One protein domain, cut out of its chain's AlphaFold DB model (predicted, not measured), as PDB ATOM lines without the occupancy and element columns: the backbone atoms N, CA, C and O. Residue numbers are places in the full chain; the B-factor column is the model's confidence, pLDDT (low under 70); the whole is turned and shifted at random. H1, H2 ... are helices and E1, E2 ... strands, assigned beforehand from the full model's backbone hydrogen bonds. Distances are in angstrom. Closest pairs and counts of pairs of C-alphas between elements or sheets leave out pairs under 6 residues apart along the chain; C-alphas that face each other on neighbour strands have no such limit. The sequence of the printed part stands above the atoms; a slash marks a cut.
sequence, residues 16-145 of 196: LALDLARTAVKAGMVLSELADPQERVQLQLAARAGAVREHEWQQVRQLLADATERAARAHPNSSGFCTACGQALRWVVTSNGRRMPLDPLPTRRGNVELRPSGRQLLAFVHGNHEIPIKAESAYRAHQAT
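Overview. This is residues 16 to 145 of the 196 residues of an uncharacterized protein of Calidifontibacter sp. DB2511S (UniProt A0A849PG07). A strongly twisted sheet of five strands makes one end of this domain and three helices the other. The long helix H3 joins them: H1 packs on it, H2 packs on H1, and its residues 65 to 73 pack on E2 and E1. The printed part has 130 residues with H1 H2 H3 E1 E2 E3 E4 E5 in chain order, a mixed class. It is compact but elongated, with a radius of gyration of the C-alphas of 15.2 A and spans of 47 by 31 by 23 A.

Arrangement. Begin in the branched sheet at E2, residues 88 to 94: E1, residues 79 to 81, and E5, residues 120 to 125, lie on one side, E3, residues 99 to 102, on the other side. E1 E2 E3 form a meander, each strand the antiparallel neighbour of the one before; look within hydrogen-bond range at N 89 and O 80, 2.7 A, and N 102 and O 90, 2.8 A. E5 is parallel to E2, with N 123 and O 93 at 2.8 A. E4, residues 112 to 117, forms a hairpin with E5, with N 117 and O 120 at 2.8 A. H3, residues 54 to 73, is on the sheet at a height of 9.6 A; its closest C-alpha pair with E2 is Glu 69 and Ala 88, 5.2 A. H1, residues 16 to 27, touches H3 at a steep tilt of 42 degrees, the same way, closest at C-alphas 21 and 60, 5.0 A. With residues 20 to 24 alone H1 touches H2, residues 37 to 46, about perpendicular at 84 degrees, closest at C-alphas 24 and 43, 6.7 A. Every O i to N i+4 pair in H1, H2 and H3 is within hydrogen-bond range.

Along the chain. Find C-alpha 16 at (162.398, 216.895, 138.099), where H1 begins its 16.3 A. H3 runs 28.8 A from C-alpha 54 at (161.035, 223.221, 148.283), and E2 spans 18.9 A. E5 ends at C-alpha 125, (169.739, 189.352, 159.825).

Size, cuts and confidence. The C-alphas farthest apart, of Ala 51 and Gly 118, are 48.6 A apart. The printed part has no cut, and no link between named elements is long. Residues 126 to 145 have no named element, but 138 to 139 pair antiparallel with 112 to 113 of E4. Confidence is under 70 at residues 76 to 78, 128 to 132 and 135.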
ATOM      1  N   LEU A  16     161.245 216.975 137.208       95.94
ATOM      2  CA  LEU A  16     162.398 216.895 138.099       95.94
ATOM      3  C   LEU A  16     162.077 216.129 139.388       95.94
ATOM      4  O   LEU A  16     162.825 215.237 139.782       95.94
ATOM      5  N   ALA A  17     160.941 216.426 140.028       95.62
ATOM      6  CA  ALA A  17     160.504 215.701 141.223       95.62
ATOM      7  C   ALA A  17     160.241 214.216 140.927       95.62
ATOM      8  O   ALA A  17     160.574 213.348 141.735       95.62
ATOM      9  N   LEU A  18     159.681 213.907 139.755       95.00
ATOM     10  CA  LEU A  18     159.466 212.529 139.320       95.00
ATOM     11  C   LEU A  18     160.786 211.775 139.125       95.00
ATOM     12  O   LEU A  18     160.900 210.627 139.561       95.00
ATOM     13  N   ASP A  19     161.775 212.401 138.490       96.00
ATOM     14  CA  ASP A  19     163.088 211.796 138.262       96.00
ATOM     15  C   ASP A  19     163.860 211.562 139.572       96.00
ATOM     16  O   ASP A  19     164.357 210.461 139.831       96.00
ATOM     17  N   LEU A  20     163.844 212.548 140.473       96.75
ATOM     18  CA  LEU A  20     164.405 212.419 141.820       96.75
ATOM     19  C   LEU A  20     163.723 211.304 142.616       96.75
ATOM     20  O   LEU A  20     164.406 210.494 143.239       96.75
ATOM     21  N   ALA A  21     162.392 211.205 142.574       95.81
ATOM     22  CA  ALA A  21     161.666 210.146 143.271       95.81
ATOM     23  C   ALA A  21     162.000 208.751 142.718       95.81
ATOM     24  O   ALA A  21     162.197 207.812 143.490       95.81
ATOM     25  N   ARG A  22     162.117 208.602 141.392       95.31
ATOM     26  CA  ARG A  22     162.552 207.341 140.764       95.31
ATOM     27  C   ARG A  22     163.970 206.969 141.182       95.31
ATOM     28  O   ARG A  22     164.224 205.812 141.514       95.31
ATOM     29  N   THR A  23     164.868 207.949 141.206       95.75
ATOM     30  CA  THR A  23     166.254 207.764 141.646       95.75
ATOM     31  C   THR A  23     166.313 207.363 143.120       95.75
ATOM     32  O   THR A  23     167.011 206.411 143.459       95.75
ATOM     33  N   ALA A  24     165.509 207.997 143.979       94.56
ATOM     34  CA  ALA A  24     165.405 207.667 145.399       94.56
ATOM     35  C   ALA A  24     164.898 206.233 145.621       94.56
ATOM     36  O   ALA A  24     165.482 205.487 146.405       94.56
ATOM     37  N   VAL A  25     163.862 205.812 144.884       93.12
ATOM     38  CA  VAL A  25     163.349 204.432 144.932       93.12
ATOM     39  C   VAL A  25     164.419 203.435 144.491       93.12
ATOM     40  O   VAL A  25     164.631 202.434 145.169       93.12
ATOM     41  N   LYS A  26     165.132 203.715 143.393       91.75
ATOM     42  CA  LYS A  26     166.226 202.861 142.904       91.75
ATOM     43  C   LYS A  26     167.384 202.772 143.903       91.75
ATOM     44  O   LYS A  26     168.035 201.735 143.999       91.75
ATOM     45  N   ALA A  27     167.649 203.852 144.630       90.38
ATOM     46  CA  ALA A  27     168.656 203.896 145.683       90.38
ATOM     47  C   ALA A  27     168.198 203.225 146.991       90.38
ATOM     48  O   ALA A  27     169.028 203.007 147.873       90.38
ATOM     49  N   GLY A  28     166.912 202.879 147.115       89.06
ATOM     50  CA  GLY A  28     166.375 202.290 148.334       89.06
ATOM     51  C   GLY A  28     166.207 203.282 149.475       89.06
ATOM     52  O   GLY A  28     166.298 202.890 150.637       89.06
ATOM     53  N   MET A  29     166.038 204.568 149.158       90.44
ATOM     54  CA  MET A  29     165.953 205.610 150.175       90.44
ATOM     55  C   MET A  29     164.631 205.548 150.936       90.44
ATOM     56  O   MET A  29     163.572 205.264 150.368       90.44
ATOM     57  N   VAL A  30     164.682 205.905 152.216       87.31
ATOM     58  CA  VAL A  30     163.494 206.103 153.059       87.31
ATOM     59  C   VAL A  30     163.204 207.591 153.285       87.31
ATOM     60  O   VAL A  30     164.061 208.455 153.109       87.31
ATOM     61  N   LEU A  31     161.978 207.929 153.707       87.56
ATOM     62  CA  LEU A  31     161.581 209.337 153.893       87.56
ATOM     63  C   LEU A  31     162.402 210.070 154.966       87.56
ATOM     64  O   LEU A  31     162.493 211.298 154.914       87.56
ATOM     65  N   SER A  32     162.967 209.350 155.942       83.25
ATOM     66  CA  SER A  32     163.856 209.938 156.953       83.25
ATOM     67  C   SER A  32     165.198 210.355 156.358       83.25
ATOM     68  O   SER A  32     165.699 211.412 156.721       83.25
ATOM     69  N   GLU A  33     165.732 209.611 155.388       88.12
ATOM     70  CA  GLU A  33     166.956 209.993 154.672       88.12
ATOM     71  C   GLU A  33     166.723 211.244 153.816       88.12
ATOM     72  O   GLU A  33     167.551 212.142 153.810       88.12
ATOM     73  N   LEU A  34     165.542 211.412 153.208       89.56
ATOM     74  CA  LEU A  34     165.181 212.673 152.534       89.56
ATOM     75  C   LEU A  34     165.052 213.882 153.482       89.56
ATOM     76  O   LEU A  34     164.900 215.015 153.015       89.56
ATOM     77  N   ALA A  35     165.035 213.687 154.802       87.06
ATOM     78  CA  ALA A  35     165.099 214.801 155.745       87.06
ATOM     79  C   ALA A  35     166.534 215.311 155.952       87.06
ATOM     80  O   ALA A  35     166.689 216.461 156.354       87.06
ATOM     81  N   ASP A  36     167.551 214.503 155.639       90.62
ATOM     82  CA  ASP A  36     168.962 214.859 155.765       90.62
ATOM     83  C   ASP A  36     169.434 215.689 154.549       90.62
ATOM     84  O   ASP A  36     169.321 215.235 153.403       90.62
ATOM     85  N   PRO A  37     169.970 216.911 154.751       93.06
ATOM     86  CA  PRO A  37     170.517 217.729 153.672       93.06
ATOM     87  C   PRO A  37     171.620 217.042 152.857       93.06
ATOM     88  O   PRO A  37     171.679 217.243 151.645       93.06
ATOM     89  N   GLN A  38     172.480 216.232 153.481       93.56
ATOM     90  CA  GLN A  38     173.569 215.556 152.773       93.56
ATOM     91  C   GLN A  38     173.027 214.500 151.811       93.56
ATOM     92  O   GLN A  38     173.432 214.454 150.649       93.56
ATOM     93  N   GLU A  39     172.058 213.705 152.258       93.38
ATOM     94  CA  GLU A  39     171.402 212.692 151.424       93.38
ATOM     95  C   GLU A  39     170.612 213.339 150.271       93.38
ATOM     96  O   GLU A  39     170.611 212.823 149.153       93.38
ATOM     97  N   ARG A  40     170.010 214.522 150.481       94.81
ATOM     98  CA  ARG A  40     169.389 215.298 149.388       94.81
ATOM     99  C   ARG A  40     170.393 215.717 148.322       94.81
ATOM    100  O   ARG A  40     170.095 215.583 147.137       94.81
ATOM    101  N   VAL A  41     171.566 216.203 148.730       95.06
ATOM    102  CA  VAL A  41     172.640 216.581 147.796       95.06
ATOM    103  C   VAL A  41     173.123 215.357 147.018       95.06
ATOM    104  O   VAL A  41     173.254 215.420 145.797       95.06
ATOM    105  N   GLN A  42     173.324 214.220 147.688       94.12
ATOM    106  CA  GLN A  42     173.713 212.975 147.014       94.12
ATOM    107  C   GLN A  42     172.659 212.512 146.006       94.12
ATOM    108  O   GLN A  42     173.000 212.123 144.888       94.12
ATOM    109  N   LEU A  43     171.375 212.608 146.358       94.94
ATOM    110  CA  LEU A  43     170.282 212.276 145.451       94.94
ATOM    111  C   LEU A  43     170.239 213.211 144.231       94.94
ATOM    112  O   LEU A  43     170.059 212.735 143.112       94.94
ATOM    113  N   GLN A  44     170.445 214.517 144.426       95.75
ATOM    114  CA  GLN A  44     170.537 215.485 143.327       95.75
ATOM    115  C   GLN A  44     171.677 215.138 142.368       95.75
ATOM    116  O   GLN A  44     171.463 215.078 141.159       95.75
ATOM    117  N   LEU A  45     172.867 214.843 142.901       95.06
ATOM    118  CA  LEU A  45     174.022 214.437 142.098       95.06
ATOM    119  C   LEU A  45     173.744 213.142 141.323       95.06
ATOM    120  O   LEU A  45     174.026 213.070 140.125       95.06
ATOM    121  N   ALA A  46     173.144 212.140 141.972       91.81
ATOM    122  CA  ALA A  46     172.798 210.868 141.342       91.81
ATOM    123  C   ALA A  46     171.778 211.029 140.200       91.81
ATOM    124  O   ALA A  46     171.901 210.361 139.173       91.81
ATOM    125  N   ALA A  47     170.812 211.939 140.358       92.94
ATOM    126  CA  ALA A  47     169.825 212.283 139.337       92.94
ATOM    127  C   ALA A  47     170.345 213.295 138.295       92.94
ATOM    128  O   ALA A  47     169.634 213.632 137.356       92.94
ATOM    129  N   ARG A  48     171.580 213.806 138.445       95.25
ATOM    130  CA  ARG A  48     172.125 214.918 137.637       95.25
ATOM    131  C   ARG A  48     171.200 216.145 137.639       95.25
ATOM    132  O   ARG A  48     171.082 216.861 136.646       95.25
ATOM    133  N   ALA A  49     170.541 216.368 138.769       92.75
ATOM    134  CA  ALA A  49     169.616 217.463 138.995       92.75
ATOM    135  C   ALA A  49     170.361 218.740 139.405       92.75
ATOM    136  O   ALA A  49     171.331 218.697 140.161       92.75
ATOM    137  N   GLY A  50     169.866 219.886 138.934       92.31
ATOM    138  CA  GLY A  50     170.284 221.200 139.424       92.31
ATOM    139  C   GLY A  50     169.645 221.552 140.774       92.31
ATOM    140  O   GLY A  50     169.268 220.685 141.561       92.31
ATOM    141  N   ALA A  51     169.490 222.851 141.038       92.00
ATOM    142  CA  ALA A  51     168.801 223.326 142.235       92.00
ATOM    143  C   ALA A  51     167.328 222.874 142.243       92.00
ATOM    144  O   ALA A  51     166.591 223.122 141.290       92.00
ATOM    145  N   VAL A  52     166.910 222.238 143.339       94.94
ATOM    146  CA  VAL A  52     165.549 221.715 143.540       94.94
ATOM    147  C   VAL A  52     164.813 222.626 144.511       94.94
ATOM    148  O   VAL A  52     165.325 222.927 145.593       94.94
ATOM    149  N   ARG A  53     163.617 223.074 144.135       95.44
ATOM    150  CA  ARG A  53     162.798 223.972 144.959       95.44
ATOM    151  C   ARG A  53     162.096 223.192 146.072       95.44
ATOM    152  O   ARG A  53     161.861 221.992 145.958       95.44
ATOM    153  N   GLU A  54     161.681 223.880 147.134       94.12
ATOM    154  CA  GLU A  54     161.035 223.221 148.283       94.12
ATOM    155  C   GLU A  54     159.747 222.468 147.897       94.12
ATOM    156  O   GLU A  54     159.524 221.349 148.352       94.12
ATOM    157  N   HIS A  55     158.925 223.022 146.999       94.62
ATOM    158  CA  HIS A  55     157.711 222.333 146.543       94.62
ATOM    159  C   HIS A  55     158.020 221.043 145.759       94.62
ATOM    160  O   HIS A  55     157.266 220.076 145.836       94.62
ATOM    161  N   GLU A  56     159.144 220.988 145.040       95.19
ATOM    162  CA  GLU A  56     159.580 219.780 144.336       95.19
ATOM    163  C   GLU A  56     160.042 218.727 145.342       95.19
ATOM    164  O   GLU A  56     159.681 217.562 145.213       95.19
ATOM    165  N   TRP A  57     160.736 219.125 146.414       95.12
ATOM    166  CA  TRP A  57     161.059 218.217 147.519       95.12
ATOM    167  C   TRP A  57     159.816 217.643 148.203       95.12
ATOM    168  O   TRP A  57     159.800 216.462 148.556       95.12
ATOM    169  N   GLN A  58     158.760 218.441 148.366       93.75
ATOM    170  CA  GLN A  58     157.476 217.950 148.872       93.75
ATOM    171  C   GLN A  58     156.859 216.912 147.923       93.75
ATOM    172  O   GLN A  58     156.419 215.854 148.380       93.75
ATOM    173  N   GLN A  59     156.903 217.153 146.608       94.44
ATOM    174  CA  GLN A  59     156.460 216.183 145.602       94.44
ATOM    175  C   GLN A  59     157.296 214.892 145.635       94.44
ATOM    176  O   GLN A  59     156.726 213.803 145.630       94.44
ATOM    177  N   VAL A  60     158.628 214.984 145.748       95.19
ATOM    178  CA  VAL A  60     159.521 213.816 145.880       95.19
ATOM    179  C   VAL A  60     159.138 212.975 147.098       95.19
ATOM    180  O   VAL A  60     159.012 211.755 146.985       95.19
ATOM    181  N   ARG A  61     158.902 213.611 148.254       93.50
ATOM    182  CA  ARG A  61     158.461 212.916 149.475       93.50
ATOM    183  C   ARG A  61     157.133 212.191 149.262       93.50
ATOM    184  O   ARG A  61     157.023 211.033 149.652       93.50
ATOM    185  N   GLN A  62     156.150 212.833 148.628       92.62
ATOM    186  CA  GLN A  62     154.856 212.204 148.351       92.62
ATOM    187  C   GLN A  62     155.000 211.001 147.410       92.62
ATOM    188  O   GLN A  62     154.483 209.924 147.695       92.62
ATOM    189  N   LEU A  63     155.753 211.151 146.319       94.25
ATOM    190  CA  LEU A  63     155.982 210.074 145.352       94.25
ATOM    191  C   LEU A  63     156.729 208.888 145.973       94.25
ATOM    192  O   LEU A  63     156.397 207.736 145.682       94.25
ATOM    193  N   LEU A  64     157.715 209.154 146.837       92.94
ATOM    194  CA  LEU A  64     158.431 208.113 147.568       92.94
ATOM    195  C   LEU A  64     157.512 207.411 148.580       92.94
ATOM    196  O   LEU A  64     157.534 206.184 148.676       92.94
ATOM    197  N   ALA A  65     156.661 208.157 149.290       89.19
ATOM    198  CA  ALA A  65     155.665 207.579 150.191       89.19
ATOM    199  C   ALA A  65     154.717 206.637 149.430       89.19
ATOM    200  O   ALA A  65     154.558 205.479 149.811       89.19
ATOM    201  N   ASP A  66     154.187 207.074 148.288       91.12
ATOM    202  CA  ASP A  66     153.309 206.249 147.457       91.12
ATOM    203  C   ASP A  66     154.031 205.003 146.911       91.12
ATOM    204  O   ASP A  66     153.445 203.921 146.817       91.12
ATOM    205  N   ALA A  67     155.308 205.129 146.532       90.94
ATOM    206  CA  ALA A  67     156.112 204.009 146.046       90.94
ATOM    207  C   ALA A  67     156.386 202.974 147.146       90.94
ATOM    208  O   ALA A  67     156.232 201.775 146.904       90.94
ATOM    209  N   THR A  68     156.738 203.425 148.352       88.38
ATOM    210  CA  THR A  68     156.962 202.544 149.510       88.38
ATOM    211  C   THR A  68     155.666 201.854 149.944       88.38
ATOM    212  O   THR A  68     155.681 200.662 150.244       88.38
ATOM    213  N   GLU A  69     154.524 202.548 149.892       89.38
ATOM    214  CA  GLU A  69     153.213 201.950 150.157       89.38
ATOM    215  C   GLU A  69     152.848 200.883 149.115       89.38
ATOM    216  O   GLU A  69     152.428 199.782 149.481       89.38
ATOM    217  N   ARG A  70     153.036 201.165 147.817       90.19
ATOM    218  CA  ARG A  70     152.822 200.166 146.753       90.19
ATOM    219  C   ARG A  70     153.715 198.943 146.942       90.19
ATOM    220  O   ARG A  70     153.220 197.824 146.830       90.19
ATOM    221  N   ALA A  71     154.992 199.147 147.267       87.19
ATOM    222  CA  ALA A  71     155.930 198.060 147.536       87.19
ATOM    223  C   ALA A  71     155.484 197.211 148.735       87.19
ATOM    224  O   ALA A  71     155.447 195.988 148.640       87.19
ATOM    225  N   ALA A  72     155.053 197.841 149.833       86.75
ATOM    226  CA  ALA A  72     154.525 197.126 150.991       86.75
ATOM    227  C   ALA A  72     153.280 196.291 150.634       86.75
ATOM    228  O   ALA A  72     153.211 195.112 150.982       86.75
ATOM    229  N   ARG A  73     152.312 196.876 149.911       86.19
ATOM    230  CA  ARG A  73     151.051 196.219 149.509       86.19
ATOM    231  C   ARG A  73     151.236 195.073 148.516       86.19
ATOM    232  O   ARG A  73     150.418 194.159 148.510       86.19
ATOM    233  N   ALA A  74     152.283 195.102 147.693       86.12
ATOM    234  CA  ALA A  74     152.581 194.031 146.741       86.12
ATOM    235  C   ALA A  74     152.901 192.686 147.424       86.12
ATOM    236  O   ALA A  74     152.934 191.651 146.759       86.12
ATOM    237  N   HIS A  75     153.121 192.675 148.744       79.62
ATOM    238  CA  HIS A  75     153.409 191.460 149.493       79.62
ATOM    239  C   HIS A  75     152.172 190.940 150.250       79.62
ATOM    240  O   HIS A  75     151.664 191.617 151.150       79.62
ATOM    241  N   PRO A  76     151.692 189.720 149.926       65.88
ATOM    242  CA  PRO A  76     150.322 189.302 150.219       65.88
ATOM    243  C   PRO A  76     149.963 189.084 151.695       65.88
ATOM    244  O   PRO A  76     148.800 188.846 151.970       65.88
ATOM    245  N   ASN A  77     150.884 189.190 152.658       65.88
ATOM    246  CA  ASN A  77     150.581 188.948 154.082       65.88
ATOM    247  C   ASN A  77     151.407 189.830 155.035       65.88
ATOM    248  O   ASN A  77     151.653 189.467 156.186       65.88
ATOM    249  N   SER A  78     151.904 190.965 154.542       67.56
ATOM    250  CA  SER A  78     153.017 191.658 155.194       67.56
ATOM    251  C   SER A  78     152.990 193.180 155.103       67.56
ATOM    252  O   SER A  78     153.951 193.821 155.513       67.56
ATOM    253  N   SER A  79     151.903 193.795 154.639       76.44
ATOM    254  CA  SER A  79     151.792 195.257 154.662       76.44
ATOM    255  C   SER A  79     151.279 195.772 156.012       76.44
ATOM    256  O   SER A  79     150.465 195.140 156.684       76.44
ATOM    257  N   GLY A  80     151.791 196.921 156.439       88.00
ATOM    258  CA  GLY A  80     151.319 197.645 157.617       88.00
ATOM    259  C   GLY A  80     151.882 199.059 157.641       88.00
ATOM    260  O   GLY A  80     152.618 199.440 156.737       88.00
ATOM    261  N   PHE A  81     151.560 199.829 158.675       90.31
ATOM    262  CA  PHE A  81     152.121 201.164 158.878       90.31
ATOM    263  C   PHE A  81     152.750 201.261 160.262       90.31
ATOM    264  O   PHE A  81     152.261 200.667 161.226       90.31
ATOM    265  N   CYS A  82     153.845 202.004 160.362       90.50
ATOM    266  CA  CYS A  82     154.470 202.320 161.633       90.50
ATOM    267  C   CYS A  82     153.563 203.266 162.414       90.50
ATOM    268  O   CYS A  82     153.222 204.343 161.934       90.50
ATOM    269  N   THR A  83     153.198 202.904 163.640       89.75
ATOM    270  CA  THR A  83     152.337 203.746 164.483       89.75
ATOM    271  C   THR A  83     153.028 205.034 164.936       89.75
ATOM    272  O   THR A  83     152.348 206.011 165.228       89.75
ATOM    273  N   ALA A  84     154.367 205.056 164.967       89.38
ATOM    274  CA  ALA A  84     155.146 206.214 165.400       89.38
ATOM    275  C   ALA A  84     155.382 207.237 164.278       89.38
ATOM    276  O   ALA A  84     155.253 208.438 164.502       89.38
ATOM    277  N   CYS A  85     155.759 206.787 163.077       87.00
ATOM    278  CA  CYS A  85     156.113 207.683 161.967       87.00
ATOM    279  C   CYS A  85     155.132 207.646 160.787       87.00
ATOM    280  O   CYS A  85     155.290 208.421 159.850       87.00
ATOM    281  N   GLY A  86     154.144 206.748 160.801       87.88
ATOM    282  CA  GLY A  86     153.154 206.599 159.732       87.88
ATOM    283  C   GLY A  86     153.683 205.976 158.437       87.88
ATOM    284  O   GLY A  86     152.910 205.816 157.501       87.88
ATOM    285  N   GLN A  87     154.969 205.616 158.354       89.31
ATOM    286  CA  GLN A  87     155.546 205.030 157.140       89.31
ATOM    287  C   GLN A  87     155.012 203.620 156.885       89.31
ATOM    288  O   GLN A  87     154.759 202.866 157.828       89.31
ATOM    289  N   ALA A  88     154.868 203.265 155.608       91.06
ATOM    290  CA  ALA A  88     154.552 201.903 155.210       91.06
ATOM    291  C   ALA A  88     155.659 200.944 155.672       91.06
ATOM    292  O   ALA A  88     156.839 201.285 155.668       91.06
ATOM    293  N   LEU A  89     155.263 199.740 156.066       92.12
ATOM    294  CA  LEU A  89     156.128 198.689 156.576       92.12
ATOM    295  C   LEU A  89     155.942 197.417 155.775       92.12
ATOM    296  O   LEU A  89     154.825 197.068 155.382       92.12
ATOM    297  N   ARG A  90     157.039 196.672 155.664       92.69
ATOM    298  CA  ARG A  90     157.026 195.271 155.276       92.69
ATOM    299  C   ARG A  90     157.270 194.405 156.507       92.69
ATOM    300  O   ARG A  90     158.384 194.298 157.004       92.69
ATOM    301  N   TRP A  91     156.222 193.775 157.011       92.44
ATOM    302  CA  TRP A  91     156.300 192.787 158.078       92.44
ATOM    303  C   TRP A  91     156.858 191.470 157.561       92.44
ATOM    304  O   TRP A  91     156.383 190.916 156.581       92.44
ATOM    305  N   VAL A  92     157.840 190.922 158.254       92.56
ATOM    306  CA  VAL A  92     158.405 189.610 157.936       92.56
ATOM    307  C   VAL A  92     158.524 188.782 159.202       92.56
ATOM    308  O   VAL A  92     158.372 189.304 160.311       92.56
ATOM    309  N   VAL A  93     158.766 187.487 159.032       92.06
ATOM    310  CA  VAL A  93     159.047 186.568 160.132       92.06
ATOM    311  C   VAL A  93     160.521 186.199 160.056       92.06
ATOM    312  O   VAL A  93     161.016 185.858 158.989       92.06
ATOM    313  N   THR A  94     161.254 186.324 161.151       92.44
ATOM    314  CA  THR A  94     162.656 185.902 161.237       92.44
ATOM    315  C   THR A  94     162.761 184.381 161.323       92.44
ATOM    316  O   THR A  94     161.784 183.701 161.633       92.44
ATOM    317  N   SER A  95     163.957 183.831 161.116       86.19
ATOM    318  CA  SER A  95     164.216 182.384 161.250       86.19
ATOM    319  C   SER A  95     163.790 181.786 162.603       86.19
ATOM    320  O   SER A  95     163.438 180.615 162.674       86.19
ATOM    321  N   ASN A  96     163.748 182.593 163.669       85.56
ATOM    322  CA  ASN A  96     163.280 182.197 165.003       85.56
ATOM    323  C   ASN A  96     161.778 182.459 165.262       85.56
ATOM    324  O   ASN A  96     161.350 182.475 166.417       85.56
ATOM    325  N   GLY A  97     160.983 182.735 164.225       88.50
ATOM    326  CA  GLY A  97     159.531 182.914 164.330       88.50
ATOM    327  C   GLY A  97     159.063 184.283 164.841       88.50
ATOM    328  O   GLY A  97     157.862 184.493 165.010       88.50
ATOM    329  N   ARG A  98     159.966 185.243 165.091       91.25
ATOM    330  CA  ARG A  98     159.585 186.593 165.541       91.25
ATOM    331  C   ARG A  98     159.174 187.479 164.370       91.25
ATOM    332  O   ARG A  98     159.731 187.405 163.282       91.25
ATOM    333  N   ARG A  99     158.218 188.378 164.605       92.38
ATOM    334  CA  ARG A  99     157.842 189.394 163.613       92.38
ATOM    335  C   ARG A  99     158.837 190.549 163.632       92.38
ATOM    336  O   ARG A  99     159.152 191.074 164.696       92.38
ATOM    337  N   MET A 100     159.270 190.977 162.453       93.12
ATOM    338  CA  MET A 100     160.184 192.100 162.269       93.12
ATOM    339  C   MET A 100     159.601 193.083 161.249       93.12
ATOM    340  O   MET A 100     159.208 192.659 160.161       93.12
ATOM    341  N   PRO A 101     159.512 194.385 161.569       95.25
ATOM    342  CA  PRO A 101     159.157 195.396 160.588       95.25
ATOM    343  C   PRO A 101     160.405 195.805 159.799       95.25
ATOM    344  O   PRO A 101     161.402 196.242 160.379       95.25
ATOM    345  N   LEU A 102     160.340 195.686 158.479       94.12
ATOM    346  CA  LEU A 102     161.347 196.181 157.549       94.12
ATOM    347  C   LEU A 102     160.846 197.426 156.827       94.12
ATOM    348  O   LEU A 102     159.634 197.623 156.663       94.12
ATOM    349  N   ASP A 103     161.795 198.222 156.351       93.56
ATOM    350  CA  ASP A 103     161.502 199.229 155.342       93.56
ATOM    351  C   ASP A 103     160.978 198.550 154.057       93.56
ATOM    352  O   ASP A 103     161.428 197.451 153.715       93.56
ATOM    353  N   PRO A 104     160.003 199.142 153.340       92.19
ATOM    354  CA  PRO A 104     159.383 198.477 152.190       92.19
ATOM    355  C   PRO A 104     160.313 198.260 150.996       92.19
ATOM    356  O   PRO A 104     160.083 197.341 150.210       92.19
ATOM    357  N   LEU A 105     161.331 199.109 150.849       91.62
ATOM    358  CA  LEU A 105     162.295 199.059 149.755       91.62
ATOM    359  C   LEU A 105     163.620 198.449 150.239       91.62
ATOM    360  O   LEU A 105     164.035 198.726 151.368       91.62
ATOM    361  N   PRO A 106     164.297 197.640 149.405       91.25
ATOM    362  CA  PRO A 106     165.671 197.238 149.678       91.25
ATOM    363  C   PRO A 106     166.588 198.465 149.630       91.25
ATOM    364  O   PRO A 106     166.321 199.401 148.885       91.25
ATOM    365  N   THR A 107     167.663 198.461 150.410       88.50
ATOM    366  CA  THR A 107     168.596 199.575 150.589       88.50
ATOM    367  C   THR A 107     170.037 199.082 150.656       88.50
ATOM    368  O   THR A 107     170.339 198.030 151.220       88.50
ATOM    369  N   ARG A 108     170.968 199.896 150.143       83.81
ATOM    370  CA  ARG A 108     172.412 199.604 150.165       83.81
ATOM    371  C   ARG A 108     172.990 199.474 151.572       83.81
ATOM    372  O   ARG A 108     174.021 198.837 151.742       83.81
ATOM    373  N   ARG A 109     172.343 200.089 152.565       85.19
ATOM    374  CA  ARG A 109     172.721 200.014 153.987       85.19
ATOM    375  C   ARG A 109     171.957 198.915 154.739       85.19
ATOM    376  O   ARG A 109     171.915 198.923 155.968       85.19
ATOM    377  N   GLY A 110     171.272 198.034 154.014       89.62
ATOM    378  CA  GLY A 110     170.486 196.949 154.579       89.62
ATOM    379  C   GLY A 110     171.372 195.812 155.066       89.62
ATOM    380  O   GLY A 110     172.414 195.529 154.484       89.62
ATOM    381  N   ASN A 111     170.931 195.137 156.120       92.94
ATOM    382  CA  ASN A 111     171.578 193.944 156.662       92.94
ATOM    383  C   ASN A 111     170.597 192.773 156.826       92.94
ATOM    384  O   ASN A 111     170.908 191.791 157.488       92.94
ATOM    385  N   VAL A 112     169.394 192.874 156.261       92.69
ATOM    386  CA  VAL A 112     168.380 191.824 156.331       92.69
ATOM    387  C   VAL A 112     168.151 191.250 154.944       92.69
ATOM    388  O   VAL A 112     167.729 191.955 154.034       92.69
ATOM    389  N   GLU A 113     168.387 189.959 154.785       93.06
ATOM    390  CA  GLU A 113     168.076 189.224 153.566       93.06
ATOM    391  C   GLU A 113     166.753 188.475 153.735       93.06
ATOM    392  O   GLU A 113     166.473 187.902 154.791       93.06
ATOM    393  N   LEU A 114     165.930 188.459 152.686       91.06
ATOM    394  CA  LEU A 114     164.711 187.658 152.651       91.06
ATOM    395  C   LEU A 114     164.961 186.389 151.846       91.06
ATOM    396  O   LEU A 114     165.195 186.464 150.642       91.06
ATOM    397  N   ARG A 115     164.868 185.228 152.499       90.06
ATOM    398  CA  ARG A 115     165.050 183.927 151.845       90.06
ATOM    399  C   ARG A 115     163.735 183.145 151.808       90.06
ATOM    400  O   ARG A 115     163.009 183.137 152.808       90.06
ATOM    401  N   PRO A 116     163.410 182.478 150.691       89.69
ATOM    402  CA  PRO A 116     162.290 181.545 150.639       89.69
ATOM    403  C   PRO A 116     162.455 180.400 151.644       89.69
ATOM    404  O   PRO A 116     163.520 179.801 151.753       89.69
ATOM    405  N   SER A 117     161.376 180.077 152.352       86.69
ATOM    406  CA  SER A 117     161.238 178.892 153.197       86.69
ATOM    407  C   SER A 117     159.825 178.338 153.017       86.69
ATOM    408  O   SER A 117     158.840 178.867 153.543       86.69
ATOM    409  N   GLY A 118     159.698 177.317 152.166       88.38
ATOM    410  CA  GLY A 118     158.399 176.802 151.734       88.38
ATOM    411  C   GLY A 118     157.545 177.889 151.070       88.38
ATOM    412  O   GLY A 118     157.928 178.456 150.050       88.38
ATOM    413  N   ARG A 119     156.376 178.187 151.653       85.06
ATOM    414  CA  ARG A 119     155.435 179.215 151.160       85.06
ATOM    415  C   ARG A 119     155.656 180.605 151.769       85.06
ATOM    416  O   ARG A 119     154.849 181.503 151.537       85.06
ATOM    417  N   GLN A 120     156.691 180.778 152.587       84.56
ATOM    418  CA  GLN A 120     156.953 182.017 153.317       84.56
ATOM    419  C   GLN A 120     158.329 182.587 152.965       84.56
ATOM    420  O   GLN A 120     159.219 181.872 152.509       84.56
ATOM    421  N   LEU A 121     158.505 183.892 153.176       87.69
ATOM    422  CA  LEU A 121     159.813 184.544 153.156       87.69
ATOM    423  C   LEU A 121     160.258 184.754 154.600       87.69
ATOM    424  O   LEU A 121     159.556 185.428 155.359       87.69
ATOM    425  N   LEU A 122     161.412 184.199 154.957       90.62
ATOM    426  CA  LEU A 122     162.022 184.398 156.264       90.62
ATOM    427  C   LEU A 122     163.113 185.461 156.190       90.62
ATOM    428  O   LEU A 122     163.867 185.536 155.219       90.62
ATOM    429  N   ALA A 123     163.188 186.278 157.235       92.62
ATOM    430  CA  ALA A 123     164.217 187.284 157.406       92.62
ATOM    431  C   ALA A 123     165.447 186.706 158.106       92.62
ATOM    432  O   ALA A 123     165.355 186.166 159.214       92.62
ATOM    433  N   PHE A 124     166.594 186.882 157.460       90.56
ATOM    434  CA  PHE A 124     167.917 186.553 157.967       90.56
ATOM    435  C   PHE A 124     168.665 187.862 158.195       90.56
ATOM    436  O   PHE A 124     168.890 188.622 157.255       90.56
ATOM    437  N   VAL A 125     168.979 188.156 159.455       91.31
ATOM    438  CA  VAL A 125     169.739 189.352 159.825       91.31
ATOM    439  C   VAL A 125     171.208 188.986 159.804       91.31
ATOM    440  O   VAL A 125     171.614 188.117 160.569       91.31
ATOM    441  N   HIS A 126     171.971 189.661 158.958       87.81
ATOM    442  CA  HIS A 126     173.407 189.473 158.867       87.81
ATOM    443  C   HIS A 126     174.126 190.373 159.871       87.81
ATOM    444  O   HIS A 126     173.797 191.561 160.021       87.81
ATOM    445  N   GLY A 127     175.083 189.789 160.588       82.31
ATOM    446  CA  GLY A 127     175.980 190.506 161.492       82.31
ATOM    447  C   GLY A 127     177.087 191.256 160.741       82.31
ATOM    448  O   GLY A 127     177.342 191.008 159.567       82.31
ATOM    449  N   ASN A 128     177.804 192.149 161.432       67.50
ATOM    450  CA  ASN A 128     178.889 192.957 160.842       67.50
ATOM    451  C   ASN A 128     180.080 192.137 160.292       67.50
ATOM    452  O   ASN A 128     180.939 192.706 159.623       67.50
ATOM    453  N   HIS A 129     180.159 190.837 160.588       55.44
ATOM    454  CA  HIS A 129     181.253 189.944 160.185       55.44
ATOM    455  C   HIS A 129     180.858 188.936 159.097       55.44
ATOM    456  O   HIS A 129     181.674 188.100 158.715       55.44
ATOM    457  N   GLU A 130     179.624 188.994 158.600       62.44
ATOM    458  CA  GLU A 130     179.122 188.065 157.588       62.44
ATOM    459  C   GLU A 130     179.237 188.647 156.169       62.44
ATOM    460  O   GLU A 130     179.428 189.849 155.969       62.44
ATOM    461  N   ILE A 131     179.176 187.760 155.172       67.69
ATOM    462  CA  ILE A 131     179.372 188.055 153.745       67.69
ATOM    463  C   ILE A 131     178.476 189.233 153.308       67.69
ATOM    464  O   ILE A 131     177.287 189.235 153.630       67.69
ATOM    465  N   PRO A 132     178.990 190.205 152.523       67.81
ATOM    466  CA  PRO A 132     178.188 191.330 152.055       67.81
ATOM    467  C   PRO A 132     176.947 190.860 151.290       67.81
ATOM    468  O   PRO A 132     177.047 190.201 150.252       67.81
ATOM    469  N   ILE A 133     175.762 191.229 151.779       78.50
ATOM    470  CA  ILE A 133     174.509 191.000 151.058       78.50
ATOM    471  C   ILE A 133     174.534 191.848 149.784       78.50
ATOM    472  O   ILE A 133     174.950 193.011 149.799       78.50
ATOM    473  N   LYS A 134     174.030 191.304 148.673       78.94
ATOM    474  CA  LYS A 134     173.770 192.114 147.479       78.94
ATOM    475  C   LYS A 134     172.814 193.247 147.854       78.94
ATOM    476  O   LYS A 134     171.681 193.001 148.261       78.94
ATOM    477  N   ALA A 135     173.267 194.486 147.693       68.38
ATOM    478  CA  ALA A 135     172.522 195.678 148.091       68.38
ATOM    479  C   ALA A 135     171.088 195.738 147.529       68.38
ATOM    480  O   ALA A 135     170.188 196.263 148.173       68.38
ATOM    481  N   GLU A 136     170.865 195.170 146.343       76.31
ATOM    482  CA  GLU A 136     169.563 195.133 145.662       76.31
ATOM    483  C   GLU A 136     168.527 194.233 146.360       76.31
ATOM    484  O   GLU A 136     167.331 194.348 146.103       76.31
ATOM    485  N   SER A 137     168.970 193.352 147.260       83.31
ATOM    486  CA  SER A 137     168.120 192.440 148.034       83.31
ATOM    487  C   SER A 137     168.221 192.652 149.545       83.31
ATOM    488  O   SER A 137     167.563 191.936 150.301       83.31
ATOM    489  N   ALA A 138     169.051 193.595 149.991       91.75
ATOM    490  CA  ALA A 138     169.263 193.875 151.400       91.75
ATOM    491  C   ALA A 138     168.199 194.849 151.907       91.75
ATOM    492  O   ALA A 138     167.988 195.911 151.338       91.75
ATOM    493  N   TYR A 139     167.531 194.511 152.998       93.69
ATOM    494  CA  TYR A 139     166.552 195.355 153.671       93.69
ATOM    495  C   TYR A 139     167.119 195.851 154.993       93.69
ATOM    496  O   TYR A 139     168.059 195.278 155.548       93.69
ATOM    497  N   ARG A 140     166.524 196.910 155.534       93.81
ATOM    498  CA  ARG A 140     166.854 197.417 156.863       93.81
ATOM    499  C   ARG A 140     165.650 197.264 157.781       93.81
ATOM    500  O   ARG A 140     164.503 197.428 157.363       93.81
ATOM    501  N   ALA A 141     165.912 196.918 159.038       94.38
ATOM    502  CA  ALA A 141     164.872 196.915 160.055       94.38
ATOM    503  C   ALA A 141     164.370 198.347 160.271       94.38
ATOM    504  O   ALA A 141     165.155 199.232 160.614       94.38
ATOM    505  N   HIS A 142     163.058 198.560 160.144       93.75
ATOM    506  CA  HIS A 142     162.463 199.894 160.231       93.75
ATOM    507  C   HIS A 142     162.716 200.558 161.592       93.75
ATOM    508  O   HIS A 142     162.831 201.772 161.718       93.75
ATOM    509  N   GLN A 143     162.858 199.760 162.653       91.69
ATOM    510  CA  GLN A 143     163.212 200.276 163.977       91.69
ATOM    511  C   GLN A 143     164.537 201.057 163.982       91.69
ATOM    512  O   GLN A 143     164.711 201.922 164.833       91.69
ATOM    513  N   ALA A 144     165.456 200.765 163.056       89.62
ATOM    514  CA  ALA A 144     166.738 201.452 162.925       89.62
ATOM    515  C   ALA A 144     166.670 202.720 162.054       89.62
ATOM    516  O   ALA A 144     167.593 203.531 162.116       89.62
ATOM    517  N   THR A 145     165.619 202.888 161.249       90.38
ATOM    518  CA  THR A 145     165.436 204.002 160.295       90.38
ATOM    519  C   THR A 145     164.275 204.925 160.651       90.38
ATOM    520  O   THR A 145     164.167 206.022 160.092       90.38
TER     521      THR A 145